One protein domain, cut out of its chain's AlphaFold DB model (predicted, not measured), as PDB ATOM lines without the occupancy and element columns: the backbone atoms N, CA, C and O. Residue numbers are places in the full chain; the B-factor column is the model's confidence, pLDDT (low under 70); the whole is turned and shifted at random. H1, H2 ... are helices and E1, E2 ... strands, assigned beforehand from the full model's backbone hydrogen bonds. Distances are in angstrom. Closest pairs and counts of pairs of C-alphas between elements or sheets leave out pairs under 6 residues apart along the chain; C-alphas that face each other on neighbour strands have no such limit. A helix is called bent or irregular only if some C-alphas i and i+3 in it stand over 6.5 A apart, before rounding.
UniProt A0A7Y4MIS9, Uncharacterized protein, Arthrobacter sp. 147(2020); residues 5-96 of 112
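This is residues 5 to 96 of the 112 residues of an uncharacterized protein of Arthrobacter sp. 147(2020) (UniProt A0A7Y4MIS9). A small three-stranded sheet makes one end of an open frame, with H1 on one side of the hollow middle and the crossing pair H2 and H4 on the other. H3 lies at the end far from the sheet, and a long loop, residues 24 to 46, folds back from H1 to E2. The 92 printed residues include four named helices and three named strands, along the chain E1 H1 E2 H2 H3 H4 E3; the sheet order E1, E3, E2 is antiparallel and the class mixed. The whole is compact, with a radius of gyration of the C-alphas of 14.0 A and spans of 39 by 31 by 23 A.

Inner strand E3, residues 88 to 95, is antiparallel to edge strand E1, residues 5 to 8, at 138 degrees, with N 8 and O 90 2.8 A apart. E3 is antiparallel to edge strand E2, residues 47 to 50, at 154 degrees, with N 49 and O 89 2.9 A apart. H1, residues 11 to 23, is not on the sheet and touches no helix. E1, H1 and E2 form a split strand-helix-strand unit, two strands running the same way with E3 between them, and its crossover is right-handed. H2, residues 52 to 63, touches H4, residues 79 to 85, opposite ways at a steep tilt of 66 degrees; their closest C-alphas, of Ala 55 and Arg 83, are 5.2 A apart. H2, with residues 62 to 63 alone, only just touches H3, residues 69 to 72, with 3 pairs of C-alphas within 8 A, and only at the corner; the closest, of Ser 63 and Leu 69, are 6.6 A apart. Every O i to N i+4 pair is within hydrogen-bond range in H1 and H4, against 6 of 8 in H2; H3 is too short for such a pair.

E3 measures 21.3 A and ends at C-alpha 95 (22.746, 25.103, 28.383); E1 begins at C-alpha 5 (28.058, 29.935, 28.460). H1 measures 18.4 A, and H2, 17.1 A, is irregular, with C-alphas 53 and 56 7.9 A apart. E1, E2, H3 and H4 measure 9.0, 9.9, 5.0 and 9.8 A.

The C-alphas farthest apart, of Gly 25 and Pro 96, are 42.6 A apart. The printed part has no cut; the link from H1 to E2, 23 residues, is long. Residues 66 to 71, of which 69 to 71 belong to H3, stand free. The mean pLDDT of the printed part is 92.3, and no printed residue is under 70.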
ATOM      1  N   LEU A   5      28.111  28.576  28.986       96.19
ATOM      2  CA  LEU A   5      28.058  29.935  28.460       96.19
ATOM      3  C   LEU A   5      29.035  30.094  27.294       96.19
ATOM      4  O   LEU A   5      30.169  29.610  27.345       96.19
ATOM      5  N   HIS A   6      28.609  30.810  26.260       96.56
ATOM      6  CA  HIS A   6      29.478  31.298  25.195       96.56
ATOM      7  C   HIS A   6      29.653  32.803  25.346       96.56
ATOM      8  O   HIS A   6      28.665  33.533  25.347       96.56
ATOM      9  N   GLY A   7      30.904  33.261  25.450       95.81
ATOM     10  CA  GLY A   7      31.210  34.688  25.392       95.81
ATOM     11  C   GLY A   7      30.720  35.274  24.070       95.81
ATOM     12  O   GLY A   7      30.912  34.676  23.007       95.81
ATOM     13  N   ALA A   8      30.050  36.418  24.140       96.06
ATOM     14  CA  ALA A   8      29.328  36.993  23.021       96.06
ATOM     15  C   ALA A   8      29.552  38.504  22.910       96.06
ATOM     16  O   ALA A   8      29.805  39.208  23.886       96.06
ATOM     17  N   LEU A   9      29.399  39.010  21.689       94.25
ATOM     18  CA  LEU A   9      29.306  40.433  21.393       94.25
ATOM     19  C   LEU A   9      27.877  40.718  20.935       94.25
ATOM     20  O   LEU A   9      27.409  40.081  20.000       94.25
ATOM     21  N   LYS A  10      27.187  41.673  21.557       95.88
ATOM     22  CA  LYS A  10      25.864  42.125  21.096       95.88
ATOM     23  C   LYS A  10      25.936  42.734  19.694       95.88
ATOM     24  O   LYS A  10      26.872  43.492  19.412       95.88
ATOM     25  N   ALA A  11      24.942  42.465  18.851       96.12
ATOM     26  CA  ALA A  11      24.782  43.085  17.538       96.12
ATOM     27  C   ALA A  11      24.772  44.610  17.655       96.12
ATOM     28  O   ALA A  11      25.575  45.276  16.998       96.12
ATOM     29  N   SER A  12      24.000  45.161  18.595       96.06
ATOM     30  CA  SER A  12      23.947  46.613  18.800       96.06
ATOM     31  C   SER A  12      25.302  47.201  19.211       96.06
ATOM     32  O   SER A  12      25.666  48.309  18.810       96.06
ATOM     33  N   THR A  13      26.095  46.472  20.006       94.69
ATOM     34  CA  THR A  13      27.446  46.901  20.397       94.69
ATOM     35  C   THR A  13      28.386  46.902  19.198       94.69
ATOM     36  O   THR A  13      29.105  47.883  18.995       94.69
ATOM     37  N   PHE A  14      28.349  45.850  18.380       93.88
ATOM     38  CA  PHE A  14      29.137  45.762  17.154       93.88
ATOM     39  C   PHE A  14      28.799  46.894  16.171       93.88
ATOM     40  O   PHE A  14      29.702  47.554  15.655       93.88
ATOM     41  N   GLU A  15      27.516  47.196  15.979       94.94
ATOM     42  CA  GLU A  15      27.054  48.307  15.140       94.94
ATOM     43  C   GLU A  15      27.562  49.662  15.644       94.94
ATOM     44  O   GLU A  15      28.103  50.452  14.864       94.94
ATOM     45  N   ARG A  16      27.482  49.925  16.959       93.81
ATOM     46  CA  ARG A  16      28.036  51.155  17.557       93.81
ATOM     47  C   ARG A  16      29.545  51.267  17.339       93.81
ATOM     48  O   ARG A  16      30.041  52.365  17.070       93.81
ATOM     49  N   TRP A  17      30.278  50.159  17.453       91.00
ATOM     50  CA  TRP A  17      31.719  50.128  17.194       91.00
ATOM     51  C   TRP A  17      32.032  50.396  15.722       91.00
ATOM     52  O   TRP A  17      32.897  51.222  15.435       91.00
ATOM     53  N   ASN A  18      31.301  49.784  14.791       93.31
ATOM     54  CA  ASN A  18      31.447  50.042  13.358       93.31
ATOM     55  C   ASN A  18      31.149  51.500  13.008       93.31
ATOM     56  O   ASN A  18      31.948  52.134  12.324       93.31
ATOM     57  N   ALA A  19      30.073  52.075  13.547       94.38
ATOM     58  CA  ALA A  19      29.765  53.489  13.356       94.38
ATOM     59  C   ALA A  19      30.896  54.396  13.877       94.38
ATOM     60  O   ALA A  19      31.230  55.398  13.248       94.38
ATOM     61  N   ALA A  20      31.520  54.049  15.008       90.19
ATOM     62  CA  ALA A  20      32.672  54.782  15.527       90.19
ATOM     63  C   ALA A  20      33.915  54.654  14.635       90.19
ATOM     64  O   ALA A  20      34.602  55.650  14.430       90.19
ATOM     65  N   ARG A  21      34.178  53.466  14.079       90.62
ATOM     66  CA  ARG A  21      35.280  53.228  13.131       90.62
ATOM     67  C   ARG A  21      35.109  54.038  11.848       90.62
ATOM     68  O   ARG A  21      36.038  54.726  11.443       90.62
ATOM     69  N   VAL A  22      33.910  54.028  11.266       94.44
ATOM     70  CA  VAL A  22      33.608  54.791  10.044       94.44
ATOM     71  C   VAL A  22      33.806  56.289  10.271       94.44
ATOM     72  O   VAL A  22      34.436  56.956   9.455       94.44
ATOM     73  N   ARG A  23      33.365  56.822  11.422       93.06
ATOM     74  CA  ARG A  23      33.592  58.235  11.780       93.06
ATOM     75  C   ARG A  23      35.070  58.616  11.885       93.06
ATOM     76  O   ARG A  23      35.386  59.789  11.737       93.06
ATOM     77  N   THR A  24      35.964  57.662  12.144       88.94
ATOM     78  CA  THR A  24      37.415  57.895  12.212       88.94
ATOM     79  C   THR A  24      38.147  57.495  10.928       88.94
ATOM     80  O   THR A  24      39.369  57.363  10.939       88.94
ATOM     81  N   GLY A  25      37.418  57.320   9.817       92.06
ATOM     82  CA  GLY A  25      37.986  57.013   8.502       92.06
ATOM     83  C   GLY A  25      38.463  55.569   8.347       92.06
ATOM     84  O   GLY A  25      39.277  55.288   7.473       92.06
ATOM     85  N   ARG A  26      37.996  54.653   9.204       90.06
ATOM     86  CA  ARG A  26      38.324  53.223   9.148       90.06
ATOM     87  C   ARG A  26      37.151  52.420   8.608       90.06
ATOM     88  O   ARG A  26      35.996  52.732   8.890       90.06
ATOM     89  N   ASP A  27      37.461  51.306   7.960       91.31
ATOM     90  CA  ASP A  27      36.436  50.385   7.479       91.31
ATOM     91  C   ASP A  27      35.645  49.751   8.633       91.31
ATOM     92  O   ASP A  27      36.196  49.379   9.688       91.31
ATOM     93  N   ALA A  28      34.340  49.603   8.407       92.38
ATOM     94  CA  ALA A  28      33.472  48.776   9.230       92.38
ATOM     95  C   ALA A  28      33.869  47.296   9.108       92.38
ATOM     96  O   ALA A  28      34.365  46.839   8.076       92.38
ATOM     97  N   GLY A  29      33.641  46.526  10.169       89.31
ATOM     98  CA  GLY A  29      33.771  45.080  10.108       89.31
ATOM     99  C   GLY A  29      32.664  44.471   9.247       89.31
ATOM    100  O   GLY A  29      31.489  44.695   9.516       89.31
ATOM    101  N   ASP A  30      33.046  43.682   8.245       90.06
ATOM    102  CA  ASP A  30      32.127  42.872   7.442       90.06
ATOM    103  C   ASP A  30      31.805  41.527   8.129       90.06
ATOM    104  O   ASP A  30      32.700  40.685   8.247       90.06
ATOM    105  N   PRO A  31      30.553  41.277   8.557       87.31
ATOM    106  CA  PRO A  31      30.176  40.030   9.220       87.31
ATOM    107  C   PRO A  31      30.264  38.794   8.308       87.31
ATOM    108  O   PRO A  31      30.293  37.673   8.810       87.31
ATOM    109  N   ASN A  32      30.326  38.961   6.984       89.12
ATOM    110  CA  ASN A  32      30.426  37.852   6.033       89.12
ATOM    111  C   ASN A  32      31.879  37.444   5.737       89.12
ATOM    112  O   ASN A  32      32.109  36.468   5.021       89.12
ATOM    113  N   ARG A  33      32.873  38.159   6.285       92.50
ATOM    114  CA  ARG A  33      34.295  37.857   6.088       92.50
ATOM    115  C   ARG A  33      34.882  37.058   7.244       92.50
ATOM    116  O   ARG A  33      34.585  37.271   8.418       92.50
ATOM    117  N   VAL A  34      35.780  36.138   6.899       89.81
ATOM    118  CA  VAL A  34      36.551  35.364   7.879       89.81
ATOM    119  C   VAL A  34      37.421  36.314   8.715       89.81
ATOM    120  O   VAL A  34      37.946  37.295   8.194       89.81
ATOM    121  N   TYR A  35      37.562  36.015  10.011       85.50
ATOM    122  CA  TYR A  35      38.295  36.804  11.019       85.50
ATOM    123  C   TYR A  35      37.723  38.184  11.361       85.50
ATOM    124  O   TYR A  35      38.294  38.892  12.189       85.50
ATOM    125  N   HIS A  36      36.574  38.554  10.802       89.50
ATOM    126  CA  HIS A  36      35.838  39.720  11.261       89.50
ATOM    127  C   HIS A  36      34.894  39.336  12.401       89.50
ATOM    128  O   HIS A  36      34.277  38.266  12.403       89.50
ATOM    129  N   LEU A  37      34.808  40.220  13.397       88.31
ATOM    130  CA  LEU A  37      33.869  40.059  14.500       88.31
ATOM    131  C   LEU A  37      32.433  40.064  13.977       88.31
ATOM    132  O   LEU A  37      32.107  40.742  13.002       88.31
ATOM    133  N   ARG A  38      31.577  39.321  14.674       92.25
ATOM    134  CA  ARG A  38      30.140  39.250  14.430       92.25
ATOM    135  C   ARG A  38      29.416  39.405  15.751       92.25
ATOM    136  O   ARG A  38      29.760  38.728  16.718       92.25
ATOM    137  N   GLY A  39      28.438  40.300  15.775       93.81
ATOM    138  CA  GLY A  39      27.510  40.368  16.888       93.81
ATOM    139  C   GLY A  39      26.469  39.249  16.805       93.81
ATOM    140  O   GLY A  39      26.099  38.829  15.709       93.81
ATOM    141  N   VAL A  40      26.002  38.775  17.955       94.94
ATOM    142  CA  VAL A  40      24.801  37.938  18.079       94.94
ATOM    143  C   VAL A  40      23.576  38.835  18.288       94.94
ATOM    144  O   VAL A  40      23.748  39.931  18.831       94.94
ATOM    145  N   PRO A  41      22.357  38.415  17.901       95.06
ATOM    146  CA  PRO A  41      21.154  39.195  18.188       95.06
ATOM    147  C   PRO A  41      21.042  39.482  19.690       95.06
ATOM    148  O   PRO A  41      21.260  38.587  20.511       95.06
ATOM    149  N   ASP A  42      20.757  40.729  20.057       95.06
ATOM    150  CA  ASP A  42      20.801  41.191  21.448       95.06
ATOM    151  C   ASP A  42      19.858  40.382  22.356       95.06
ATOM    152  O   ASP A  42      20.205  40.095  23.501       95.06
ATOM    153  N   GLU A  43      18.714  39.948  21.828       93.44
ATOM    154  CA  GLU A  43      17.707  39.115  22.494       93.44
ATOM    155  C   GLU A  43      18.176  37.687  22.815       93.44
ATOM    156  O   GLU A  43      17.535  36.992  23.600       93.44
ATOM    157  N   THR A  44      19.291  37.239  22.228       93.94
ATOM    158  CA  THR A  44      19.899  35.929  22.534       93.94
ATOM    159  C   THR A  44      20.885  35.989  23.698       93.94
ATOM    160  O   THR A  44      21.307  34.946  24.203       93.94
ATOM    161  N   VAL A  45      21.264  37.193  24.139       95.94
ATOM    162  CA  VAL A  45      22.152  37.372  25.288       95.94
ATOM    163  C   VAL A  45      21.384  37.069  26.567       95.94
ATOM    164  O   VAL A  45      20.382  37.704  26.881       95.94
ATOM    165  N   ALA A  46      21.881  36.082  27.304       95.94
ATOM    166  CA  ALA A  46      21.274  35.565  28.521       95.94
ATOM    167  C   ALA A  46      21.839  36.217  29.786       95.94
ATOM    168  O   ALA A  46      21.114  36.360  30.771       95.94
ATOM    169  N   ASP A  47      23.107  36.630  29.737       96.19
ATOM    170  CA  ASP A  47      23.824  37.226  30.857       96.19
ATOM    171  C   ASP A  47      24.600  38.461  30.378       96.19
ATOM    172  O   ASP A  47      25.291  38.420  29.353       96.19
ATOM    173  N   GLU A  48      24.518  39.554  31.132       97.19
ATOM    174  CA  GLU A  48      25.386  40.722  30.978       97.19
ATOM    175  C   GLU A  48      25.999  41.100  32.325       97.19
ATOM    176  O   GLU A  48      25.337  41.662  33.200       97.19
ATOM    177  N   VAL A  49      27.295  40.832  32.455       97.50
ATOM    178  CA  VAL A  49      28.055  41.040  33.685       97.50
ATOM    179  C   VAL A  49      28.697  42.422  33.672       97.50
ATOM    180  O   VAL A  49      29.333  42.827  32.692       97.50
ATOM    181  N   ASP A  50      28.556  43.148  34.783       97.44
ATOM    182  CA  ASP A  50      29.322  44.369  35.028       97.44
ATOM    183  C   ASP A  50      30.774  44.032  35.369       97.44
ATOM    184  O   ASP A  50      31.108  43.659  36.494       97.44
ATOM    185  N   THR A  51      31.659  44.182  34.394       97.75
ATOM    186  CA  THR A  51      33.095  43.959  34.569       97.75
ATOM    187  C   THR A  51      33.855  45.261  34.816       97.75
ATOM    188  O   THR A  51      35.078  45.237  34.977       97.75
ATOM    189  N   SER A  52      33.169  46.408  34.912       97.44
ATOM    190  CA  SER A  52      33.808  47.694  35.205       97.44
ATOM    191  C   SER A  52      34.624  47.714  36.510       97.44
ATOM    192  O   SER A  52      35.717  48.290  36.474       97.44
ATOM    193  N   PRO A  53      34.242  47.017  37.609       97.81
ATOM    194  CA  PRO A  53      35.055  46.976  38.831       97.81
ATOM    195  C   PRO A  53      36.410  46.275  38.658       97.81
ATOM    196  O   PRO A  53      37.321  46.468  39.462       97.81
ATOM    197  N   VAL A  54      36.557  45.449  37.617       97.44
ATOM    198  CA  VAL A  54      37.783  44.691  37.316       97.44
ATOM    199  C   VAL A  54      38.415  45.088  35.980       97.44
ATOM    200  O   VAL A  54      39.388  44.462  35.555       97.44
ATOM    201  N   ALA A  55      37.931  46.154  35.335       96.94
ATOM    202  CA  ALA A  55      38.372  46.577  34.006       96.94
ATOM    203  C   ALA A  55      39.888  46.817  33.923       96.94
ATOM    204  O   ALA A  55      40.516  46.426  32.941       96.94
ATOM    205  N   ASP A  56      40.501  47.389  34.964       96.12
ATOM    206  CA  ASP A  56      41.956  47.585  35.020       96.12
ATOM    207  C   ASP A  56      42.733  46.268  34.941       96.12
ATOM    208  O   ASP A  56      43.748  46.184  34.249       96.12
ATOM    209  N   ARG A  57      42.238  45.217  35.605       97.12
ATOM    210  CA  ARG A  57      42.858  43.886  35.559       97.12
ATOM    211  C   ARG A  57      42.701  43.254  34.183       97.12
ATOM    212  O   ARG A  57      43.650  42.646  33.698       97.12
ATOM    213  N   ILE A  58      41.548  43.441  33.540       95.19
ATOM    214  CA  ILE A  58      41.317  42.961  32.172       95.19
ATOM    215  C   ILE A  58      42.289  43.650  31.206       95.19
ATOM    216  O   ILE A  58      42.982  42.972  30.454       95.19
ATOM    217  N   VAL A  59      42.414  44.980  31.264       93.19
ATOM    218  CA  VAL A  59      43.347  45.740  30.409       93.19
ATOM    219  C   VAL A  59      44.800  45.327  30.658       93.19
ATOM    220  O   VAL A  59      45.555  45.124  29.705       93.19
ATOM    221  N   ALA A  60      45.192  45.140  31.922       93.31
ATOM    222  CA  ALA A  60      46.513  44.625  32.264       93.31
ATOM    223  C   ALA A  60      46.744  43.228  31.668       93.31
ATOM    224  O   ALA A  60      47.788  42.997  31.060       93.31
ATOM    225  N   GLY A  61      45.762  42.327  31.759       92.69
ATOM    226  CA  GLY A  61      45.806  41.013  31.118       92.69
ATOM    227  C   GLY A  61      45.980  41.111  29.602       92.69
ATOM    228  O   GLY A  61      46.916  40.527  29.062       92.69
ATOM    229  N   LEU A  62      45.168  41.933  28.927       90.56
ATOM    230  CA  LEU A  62      45.263  42.170  27.479       90.56
ATOM    231  C   LEU A  62      46.656  42.664  27.063       90.56
ATOM    232  O   LEU A  62      47.191  42.207  26.056       90.56
ATOM    233  N   SER A  63      47.293  43.525  27.864       89.69
ATOM    234  CA  SER A  63      48.661  43.998  27.590       89.69
ATOM    235  C   SER A  63      49.729  42.895  27.642       89.69
ATOM    236  O   SER A  63      50.801  43.050  27.055       89.69
ATOM    237  N   GLN A  64      49.447  41.763  28.300       93.81
ATOM    238  CA  GLN A  64      50.364  40.621  28.355       93.81
ATOM    239  C   GLN A  64      50.307  39.736  27.106       93.81
ATOM    240  O   GLN A  64      51.199  38.908  26.920       93.81
ATOM    241  N   HIS A  65      49.331  39.924  26.211       91.31
ATOM    242  CA  HIS A  65      49.235  39.191  24.944       91.31
ATOM    243  C   HIS A  65      50.288  39.668  23.925       91.31
ATOM    244  O   HIS A  65      49.952  40.083  22.822       91.31
ATOM    245  N   ARG A  66      51.583  39.615  24.261       89.50
ATOM    246  CA  ARG A  66      52.686  40.250  23.506       89.50
ATOM    247  C   ARG A  66      52.704  39.900  22.015       89.50
ATOM    248  O   ARG A  66      52.939  40.778  21.194       89.50
ATOM    249  N   SER A  67      52.422  38.648  21.655       92.56
ATOM    250  CA  SER A  67      52.385  38.197  20.254       92.56
ATOM    251  C   SER A  67      51.127  38.637  19.497       92.56
ATOM    252  O   SER A  67      51.155  38.741  18.276       92.56
ATOM    253  N   GLN A  68      50.031  38.923  20.203       90.00
ATOM    254  CA  GLN A  68      48.720  39.256  19.630       90.00
ATOM    255  C   GLN A  68      48.325  40.717  19.885       90.00
ATOM    256  O   GLN A  68      47.290  41.176  19.412       90.00
ATOM    257  N   LEU A  69      49.141  41.478  20.613       86.38
ATOM    258  CA  LEU A  69      48.804  42.826  21.055       86.38
ATOM    259  C   LEU A  69      48.495  43.748  19.872       86.38
ATOM    260  O   LEU A  69      47.550  44.527  19.932       86.38
ATOM    261  N   HIS A  70      49.242  43.595  18.776       82.69
ATOM    262  CA  HIS A  70      49.078  44.366  17.544       82.69
ATOM    263  C   HIS A  70      47.762  44.085  16.790       82.69
ATOM    264  O   HIS A  70      47.371  44.901  15.962       82.69
ATOM    265  N   VAL A  71      47.086  42.958  17.063       82.12
ATOM    266  CA  VAL A  71      45.751  42.650  16.507       82.12
ATOM    267  C   VAL A  71      44.623  42.894  17.507       82.12
ATOM    268  O   VAL A  71      43.506  43.204  17.102       82.12
ATOM    269  N   ILE A  72      44.899  42.764  18.807       80.31
ATOM    270  CA  ILE A  72      43.910  42.955  19.877       80.31
ATOM    271  C   ILE A  72      43.712  44.439  20.174       80.31
ATOM    272  O   ILE A  72      42.591  44.866  20.438       80.31
ATOM    273  N   THR A  73      44.791  45.223  20.160       80.19
ATOM    274  CA  THR A  73      44.768  46.615  20.605       80.19
ATOM    275  C   THR A  73      44.888  47.600  19.455       80.19
ATOM    276  O   THR A  73      45.496  47.338  18.425       80.19
ATOM    277  N   ASP A  74      44.293  48.768  19.665       80.94
ATOM    278  CA  ASP A  74      44.391  49.915  18.784       80.94
ATOM    279  C   ASP A  74      45.218  50.968  19.528       80.94
ATOM    280  O   ASP A  74      44.750  51.475  20.559       80.94
ATOM    281  N   PRO A  75      46.440  51.282  19.058       77.75
ATOM    282  CA  PRO A  75      47.345  52.191  19.752       77.75
ATOM    283  C   PRO A  75      46.804  53.623  19.822       77.75
ATOM    284  O   PRO A  75      47.300  54.415  20.618       77.75
ATOM    285  N   THR A  76      45.778  53.975  19.037       81.94
ATOM    286  CA  THR A  76      45.152  55.303  19.105       81.94
ATOM    287  C   THR A  76      44.115  55.423  20.222       81.94
ATOM    288  O   THR A  76      43.530  56.491  20.391       81.94
ATOM    289  N   ARG A  77      43.811  54.340  20.948       84.62
ATOM    290  CA  ARG A  77      42.799  54.334  22.012       84.62
ATOM    291  C   ARG A  77      43.443  54.550  23.370       84.62
ATOM    292  O   ARG A  77      44.433  53.909  23.714       84.62
ATOM    293  N   SER A  78      42.832  55.415  24.172       88.25
ATOM    294  CA  SER A  78      43.288  55.665  25.536       88.25
ATOM    295  C   SER A  78      43.011  54.468  26.457       88.25
ATOM    296  O   SER A  78      42.140  53.637  26.192       88.25
ATOM    297  N   ALA A  79      43.691  54.404  27.606       86.06
ATOM    298  CA  ALA A  79      43.365  53.422  28.645       86.06
ATOM    299  C   ALA A  79      41.902  53.544  29.123       86.06
ATOM    300  O   ALA A  79      41.258  52.539  29.419       86.06
ATOM    301  N   ALA A  80      41.348  54.762  29.153       89.81
ATOM    302  CA  ALA A  80      39.942  54.993  29.485       89.81
ATOM    303  C   ALA A  80      38.989  54.399  28.431       89.81
ATOM    304  O   ALA A  80      37.978  53.791  28.787       89.81
ATOM    305  N   ASP A  81      39.333  54.495  27.142       90.44
ATOM    306  CA  ASP A  81      38.573  53.845  26.070       90.44
ATOM    307  C   ASP A  81      38.577  52.327  26.204       90.44
ATOM    308  O   ASP A  81      37.544  51.685  25.990       90.44
ATOM    309  N   TRP A  82      39.726  51.759  26.574       90.81
ATOM    310  CA  TRP A  82      39.860  50.331  26.827       90.81
ATOM    311  C   TRP A  82      39.005  49.884  28.005       90.81
ATOM    312  O   TRP A  82      38.184  48.990  27.818       90.81
ATOM    313  N   ARG A  83      39.084  50.560  29.158       93.69
ATOM    314  CA  ARG A  83      38.238  50.266  30.333       93.69
ATOM    315  C   ARG A  83      36.752  50.278  30.005       93.69
ATOM    316  O   ARG A  83      36.034  49.363  30.381       93.69
ATOM    317  N   ARG A  84      36.301  51.290  29.259       92.12
ATOM    318  CA  ARG A  84      34.907  51.380  28.805       92.12
ATOM    319  C   ARG A  84      34.517  50.207  27.903       92.12
ATOM    320  O   ARG A  84      33.391  49.738  27.978       92.12
ATOM    321  N   THR A  85      35.430  49.745  27.049       90.88
ATOM    322  CA  THR A  85      35.185  48.624  26.123       90.88
ATOM    323  C   THR A  85      35.038  47.305  26.865       90.88
ATOM    324  O   THR A  85      34.152  46.530  26.535       90.88
ATOM    325  N   VAL A  86      35.888  47.066  27.864       93.19
ATOM    326  CA  VAL A  86      35.914  45.813  28.632       93.19
ATOM    327  C   VAL A  86      35.018  45.839  29.871       93.19
ATOM    328  O   VAL A  86      35.083  44.917  30.673       93.19
ATOM    329  N   GLY A  87      34.236  46.906  30.071       96.00
ATOM    330  CA  GLY A  87      33.435  47.129  31.280       96.00
ATOM    331  C   GLY A  87      32.096  46.387  31.310       96.00
ATOM    332  O   GLY A  87      31.410  46.423  32.327       96.00
ATOM    333  N   ARG A  88      31.718  45.736  30.208       96.00
ATOM    334  CA  ARG A  88      30.588  44.808  30.147       96.00
ATOM    335  C   ARG A  88      31.008  43.570  29.382       96.00
ATOM    336  O   ARG A  88      31.617  43.687  28.319       96.00
ATOM    337  N   GLU A  89      30.623  42.413  29.892       96.50
ATOM    338  CA  GLU A  89      30.800  41.141  29.203       96.50
ATOM    339  C   GLU A  89      29.446  40.458  29.030       96.50
ATOM    340  O   GLU A  89      28.621  40.451  29.941       96.50
ATOM    341  N   CYS A  90      29.193  39.942  27.830       97.31
ATOM    342  CA  CYS A  90      27.914  39.350  27.458       97.31
ATOM    343  C   CYS A  90      28.090  37.864  27.173       97.31
ATOM    344  O   CYS A  90      29.099  37.457  26.593       97.31
ATOM    345  N   TYR A  91      27.073  37.075  27.507       97.00
ATOM    346  CA  TYR A  91      27.083  35.639  27.271       97.00
ATOM    347  C   TYR A  91      25.763  35.144  26.683       97.00
ATOM    348  O   TYR A  91      24.679  35.598  27.049       97.00
ATOM    349  N   VAL A  92      25.866  34.170  25.782       96.25
ATOM    350  CA  VAL A  92      24.740  33.342  25.335       96.25
ATOM    351  C   VAL A  92      24.756  32.051  26.148       96.25
ATOM    352  O   VAL A  92      25.784  31.370  26.218       96.25
ATOM    353  N   MET A  93      23.621  31.697  26.747       95.69
ATOM    354  CA  MET A  93      23.475  30.443  27.485       95.69
ATOM    355  C   MET A  93      23.179  29.303  26.512       95.69
ATOM    356  O   MET A  93      22.084  29.201  25.968       95.69
ATOM    357  N   ALA A  94      24.168  28.439  26.300       94.62
ATOM    358  CA  ALA A  94      24.021  27.251  25.464       94.62
ATOM    359  C   ALA A  94      23.340  26.098  26.213       94.62
ATOM    360  O   ALA A  94      22.718  25.237  25.592       94.62
ATOM    361  N   TRP A  95      23.457  26.064  27.544       94.31
ATOM    362  CA  TRP A  95      22.746  25.103  28.383       94.31
ATOM    363  C   TRP A  95      22.578  25.616  29.829       94.31
ATOM    364  O   TRP A  95      23.543  26.166  30.371       94.31
ATOM    365  N   PRO A  96      21.423  25.386  30.486       92.69
ATOM    366  CA  PRO A  96      20.195  24.817  29.920       92.69
ATOM    367  C   PRO A  96      19.579  25.727  28.838       92.69
ATOM    368  O   PRO A  96      19.913  26.911  28.787       92.69
TER     369      PRO A  96